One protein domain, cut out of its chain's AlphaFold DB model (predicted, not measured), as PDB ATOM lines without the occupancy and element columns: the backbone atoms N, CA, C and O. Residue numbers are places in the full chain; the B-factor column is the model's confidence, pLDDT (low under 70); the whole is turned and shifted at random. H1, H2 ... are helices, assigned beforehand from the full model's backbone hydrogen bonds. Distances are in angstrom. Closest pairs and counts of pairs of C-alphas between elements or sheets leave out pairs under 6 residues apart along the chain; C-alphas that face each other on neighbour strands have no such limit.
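Overview. This is residues 9 to 50 of the 76 residues of an uncharacterized protein of SAR86 cluster bacterium BACL1 MAG-120820-bin45 (UniProt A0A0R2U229). The longest helix, H2, is the middle of the domain: H1 folds back beside it as a helical hairpin, and the short H3 packs on H2 at nearly a right angle, apart from H1. The printed part has 42 residues with three named helices, in the order H1, H2, H3, and no named strand; its class is all helix. It is compact, with a radius of gyration of the C-alphas of 9.3 A and spans of 25 by 21 by 20 A.

Arrangement. H2, residues 23 to 34, and H1, residues 12 to 19, touch at Tyr 17 and Gly 26, their closest C-alphas, 5.9 A apart. They form a hairpin, at a shallow tilt of 23 degrees, opposite ways. H3, residues 39 to 45, touches H2, about perpendicular at 86 degrees; the closest C-alphas, of Ala 31 and Ile 39, are 5.0 A apart. H1 and H3 are apart. In H1, H2 and H3, every O i to N i+4 pair is within hydrogen-bond range.

Along the chain. H2 is 15.9 A long, H1 10.6 A and H3 9.8 A, from first to last C-alpha. C-alpha 12 begins H1 at (91.357, 69.323, 95.837); C-alpha 45 ends H3 at (101.623, 74.148, 101.149).

Size, cuts and confidence. The C-alphas farthest apart, of Gln 9 and Lys 50, are 26.1 A apart. The printed part has no cut, and both links are tight. Mean pLDDT of the printed part is 91.0; residues 49 to 50 are under 70.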
ATOM      1  N   GLN A   9      84.952  68.287 101.600       71.31
ATOM      2  CA  GLN A   9      85.677  68.934 102.688       71.31
ATOM      3  C   GLN A   9      87.200  68.780 102.529       71.31
ATOM      4  O   GLN A   9      87.952  69.454 103.227       71.31
ATOM      5  N   SER A  10      87.643  67.898 101.624       80.25
ATOM      6  CA  SER A  10      89.047  67.703 101.275       80.25
ATOM      7  C   SER A  10      89.548  68.798 100.338       80.25
ATOM      8  O   SER A  10      88.814  69.303  99.485       80.25
ATOM      9  N   ASP A  11      90.815  69.161 100.511       88.88
ATOM     10  CA  ASP A  11      91.504  70.085  99.625       88.88
ATOM     11  C   ASP A  11      91.753  69.403  98.264       88.88
ATOM     12  O   ASP A  11      92.470  68.400  98.210       88.88
ATOM     13  N   PRO A  12      91.197  69.928  97.155       91.00
ATOM     14  CA  PRO A  12      91.357  69.323  95.837       91.00
ATOM     15  C   PRO A  12      92.816  69.277  95.364       91.00
ATOM     16  O   PRO A  12      93.171  68.379  94.606       91.00
ATOM     17  N   ILE A  13      93.667  70.208  95.809       93.44
ATOM     18  CA  ILE A  13      95.097  70.214  95.470       93.44
ATOM     19  C   ILE A  13      95.799  69.050  96.179       93.44
ATOM     20  O   ILE A  13      96.662  68.394  95.594       93.44
ATOM     21  N   PHE A  14      95.398  68.764  97.420       92.38
ATOM     22  CA  PHE A  14      95.937  67.653  98.198       92.38
ATOM     23  C   PHE A  14      95.500  66.303  97.623       92.38
ATOM     24  O   PHE A  14      96.335  65.426  97.414       92.38
ATOM     25  N   ASP A  15      94.215  66.158  97.287       93.06
ATOM     26  CA  ASP A  15      93.683  64.945  96.654       93.06
ATOM     27  C   ASP A  15      94.391  64.652  95.318       93.06
ATOM     28  O   ASP A  15      94.704  63.500  95.009       93.06
ATOM     29  N   GLU A  16      94.680  65.692  94.529       94.50
ATOM     30  CA  GLU A  16      95.420  65.549  93.276       94.50
ATOM     31  C   GLU A  16      96.875  65.131  93.517       94.50
ATOM     32  O   GLU A  16      97.355  64.205  92.862       94.50
ATOM     33  N   TYR A  17      97.568  65.759  94.476       94.62
ATOM     34  CA  TYR A  17      98.922  65.353  94.864       94.62
ATOM     35  C   TYR A  17      98.974  63.881  95.306       94.62
ATOM     36  O   TYR A  17      99.882  63.127  94.934       94.62
ATOM     37  N   GLU A  18      97.973  63.449  96.073       92.12
ATOM     38  CA  GLU A  18      97.884  62.080  96.564       92.12
ATOM     39  C   GLU A  18      97.642  61.053  95.457       92.12
ATOM     40  O   GLU A  18      98.141  59.932  95.554       92.12
ATOM     41  N   ALA A  19      96.995  61.453  94.361       94.88
ATOM     42  CA  ALA A  19      96.772  60.597  93.201       94.88
ATOM     43  C   ALA A  19      98.039  60.320  92.363       94.88
ATOM     44  O   ALA A  19      98.040  59.382  91.561       94.88
ATOM     45  N   PHE A  20      99.122  61.096  92.514       94.19
ATOM     46  CA  PHE A  20     100.368  60.845  91.782       94.19
ATOM     47  C   PHE A  20     101.147  59.661  92.363       94.19
ATOM     48  O   PHE A  20     101.475  59.626  93.550       94.19
ATOM     49  N   VAL A  21     101.524  58.727  91.483       93.50
ATOM     50  CA  VAL A  21     102.409  57.596  91.814       93.50
ATOM     51  C   VAL A  21     103.841  58.078  92.073       93.50
ATOM     52  O   VAL A  21     104.457  57.684  93.057       93.50
ATOM     53  N   ASP A  22     104.362  58.957  91.212       91.38
ATOM     54  CA  ASP A  22     105.657  59.614  91.402       91.38
ATOM     55  C   ASP A  22     105.449  60.948  92.126       91.38
ATOM     56  O   ASP A  22     104.953  61.920  91.552       91.38
ATOM     57  N   LYS A  23     105.846  61.000  93.400       91.06
ATOM     58  CA  LYS A  23     105.698  62.188  94.251       91.06
ATOM     59  C   LYS A  23     106.606  63.347  93.831       91.06
ATOM     60  O   LYS A  23     106.231  64.501  94.037       91.06
ATOM     61  N   GLY A  24     107.748  63.068  93.200       91.44
ATOM     62  CA  GLY A  24     108.666  64.076  92.667       91.44
ATOM     63  C   GLY A  24     108.120  64.739  91.400       91.44
ATOM     64  O   GLY A  24     108.140  65.965  91.271       91.44
ATOM     65  N   ALA A  25     107.560  63.953  90.480       93.12
ATOM     66  CA  ALA A  25     106.833  64.494  89.329       93.12
ATOM     67  C   ALA A  25     105.518  65.175  89.752       93.12
ATOM     68  O   ALA A  25     105.150  66.225  89.212       93.12
ATOM     69  N   GLY A  26     104.840  64.613  90.758       95.31
ATOM     70  CA  GLY A  26     103.614  65.149  91.337       95.31
ATOM     71  C   GLY A  26     103.811  66.554  91.895       95.31
ATOM     72  O   GLY A  26     103.109  67.475  91.481       95.31
ATOM     73  N   ILE A  27     104.823  66.766  92.746       95.19
ATOM     74  CA  ILE A  27     105.076  68.096  93.320       95.19
ATOM     75  C   ILE A  27     105.426  69.138  92.252       95.19
ATOM     76  O   ILE A  27     104.929  70.261  92.311       95.19
ATOM     77  N   LYS A  28     106.203  68.766  91.223       94.81
ATOM     78  CA  LYS A  28     106.513  69.660  90.092       94.81
ATOM     79  C   LYS A  28     105.250  70.046  89.323       94.81
ATOM     80  O   LYS A  28     105.087  71.203  88.940       94.81
ATOM     81  N   THR A  29     104.338  69.095  89.136       95.94
ATOM     82  CA  THR A  29     103.062  69.325  88.450       95.94
ATOM     83  C   THR A  29     102.151  70.247  89.260       95.94
ATOM     84  O   THR A  29     101.613  71.206  88.710       95.94
ATOM     85  N   ILE A  30     102.024  70.017  90.569       96.38
ATOM     86  CA  ILE A  30     101.249  70.882  91.471       96.38
ATOM     87  C   ILE A  30     101.836  72.299  91.513       96.38
ATOM     88  O   ILE A  30     101.096  73.275  91.378       96.38
ATOM     89  N   ALA A  31     103.161  72.425  91.619       96.50
ATOM     90  CA  ALA A  31     103.853  73.710  91.589       96.50
ATOM     91  C   ALA A  31     103.563  74.489  90.304       96.50
ATOM     92  O   ALA A  31     103.223  75.673  90.349       96.50
ATOM     93  N   PHE A  32     103.642  73.814  89.155       96.81
ATOM     94  CA  PHE A  32     103.330  74.409  87.862       96.81
ATOM     95  C   PHE A  32     101.869  74.873  87.775       96.81
ATOM     96  O   PHE A  32     101.614  76.001  87.363       96.81
ATOM     97  N   LYS A  33     100.916  74.035  88.198       97.06
ATOM     98  CA  LYS A  33      99.478  74.323  88.087       97.06
ATOM     99  C   LYS A  33      99.000  75.443  89.011       97.06
ATOM    100  O   LYS A  33      98.190  76.263  88.586       97.06
ATOM    101  N   TYR A  34      99.471  75.471  90.257       96.50
ATOM    102  CA  TYR A  34      98.849  76.276  91.319       96.50
ATOM    103  C   TYR A  34      99.776  77.319  91.950       96.50
ATOM    104  O   TYR A  34      99.295  78.261  92.578       96.50
ATOM    105  N   PHE A  35     101.092  77.196  91.770       95.38
ATOM    106  CA  PHE A  35     102.080  78.019  92.479       95.38
ATOM    107  C   PHE A  35     103.053  78.749  91.544       95.38
ATOM    108  O   PHE A  35     104.107  79.194  91.986       95.38
ATOM    109  N   GLY A  36     102.721  78.902  90.257       94.69
ATOM    110  CA  GLY A  36     103.566  79.637  89.305       94.69
ATOM    111  C   GLY A  36     104.929  78.980  89.073       94.69
ATOM    112  O   GLY A  36     105.919  79.679  88.887       94.69
ATOM    113  N   ALA A  37     104.970  77.645  89.117       92.88
ATOM    114  CA  ALA A  37     106.176  76.818  89.062       92.88
ATOM    115  C   ALA A  37     107.117  76.931  90.281       92.88
ATOM    116  O   ALA A  37     108.231  76.409  90.240       92.88
ATOM    117  N   ASP A  38     106.669  77.529  91.390       94.62
ATOM    118  CA  ASP A  38     107.417  77.543  92.649       94.62
ATOM    119  C   ASP A  38     107.236  76.223  93.422       94.62
ATOM    120  O   ASP A  38     106.227  75.987  94.094       94.62
ATOM    121  N   ILE A  39     108.235  75.344  93.307       92.44
ATOM    122  CA  ILE A  39     108.244  74.025  93.955       92.44
ATOM    123  C   ILE A  39     108.333  74.150  95.479       92.44
ATOM    124  O   ILE A  39     107.716  73.358  96.191       92.44
ATOM    125  N   GLN A  40     109.051  75.153  95.989       92.50
ATOM    126  CA  GLN A  40     109.221  75.344  97.429       92.50
ATOM    127  C   GLN A  40     107.892  75.725  98.070       92.50
ATOM    128  O   GLN A  40     107.485  75.115  99.057       92.50
ATOM    129  N   LYS A  41     107.177  76.667  97.451       93.44
ATOM    130  CA  LYS A  41     105.856  77.098  97.907       93.44
ATOM    131  C   LYS A  41     104.823  75.971  97.851       93.44
ATOM    132  O   LYS A  41     104.021  75.833  98.770       93.44
ATOM    133  N   ALA A  42     104.861  75.138  96.809       93.88
ATOM    134  CA  ALA A  42     104.003  73.957  96.715       93.88
ATOM    135  C   ALA A  42     104.335  72.909  97.792       93.88
ATOM    136  O   ALA A  42     103.433  72.317  98.383       93.88
ATOM    137  N   SER A  43     105.625  72.691  98.068       92.50
ATOM    138  CA  SER A  43     106.084  71.749  99.096       92.50
ATOM    139  C   SER A  43     105.680  72.205 100.495       92.50
ATOM    140  O   SER A  43     105.250  71.385 101.303       92.50
ATOM    141  N   GLU A  44     105.801  73.504 100.775       93.06
ATOM    142  CA  GLU A  44     105.368  74.112 102.033       93.06
ATOM    143  C   GLU A  44     103.850  73.998 102.208       93.06
ATOM    144  O   GLU A  44     103.387  73.575 103.266       93.06
ATOM    145  N   TYR A  45     103.082  74.285 101.151       93.19
ATOM    146  CA  TYR A  45     101.623  74.148 101.149       93.19
ATOM    147  C   TYR A  45     101.166  72.723 101.478       93.19
ATOM    148  O   TYR A  45     100.273  72.526 102.297       93.19
ATOM    149  N   LEU A  46     101.801  71.720 100.865       91.12
ATOM    150  CA  LEU A  46     101.474  70.309 101.079       91.12
ATOM    151  C   LEU A  46     102.093  69.732 102.367       91.12
ATOM    152  O   LEU A  46     101.968  68.534 102.613       91.12
ATOM    153  N   ALA A  47     102.764  70.562 103.177       88.94
ATOM    154  CA  ALA A  47     103.485  70.158 104.385       88.94
ATOM    155  C   ALA A  47     104.451  68.981 104.147       88.94
ATOM    156  O   ALA A  47     104.690  68.148 105.026       88.94
ATOM    157  N   LEU A  48     105.020  68.908 102.941       82.62
ATOM    158  CA  LEU A  48     105.975  67.876 102.584       82.62
ATOM    159  C   LEU A  48     107.290  68.246 103.260       82.62
ATOM    160  O   LEU A  48     107.957  69.203 102.856       82.62
ATOM    161  N   ASN A  49     107.620  67.520 104.336       65.44
ATOM    162  CA  ASN A  49     108.917  67.597 105.009       65.44
ATOM    163  C   ASN A  49     109.987  67.623 103.938       65.44
ATOM    164  O   ASN A  49     110.043  66.640 103.203       65.44
ATOM    165  N   LYS A  50     110.727  68.751 103.861       58.94
ATOM    166  CA  LYS A  50     111.753  69.095 102.861       58.94
ATOM    167  C   LYS A  50     112.007  67.881 101.991       58.94
ATOM    168  O   LYS A  50     112.832  67.042 102.353       58.94
TER     169      LYS A  50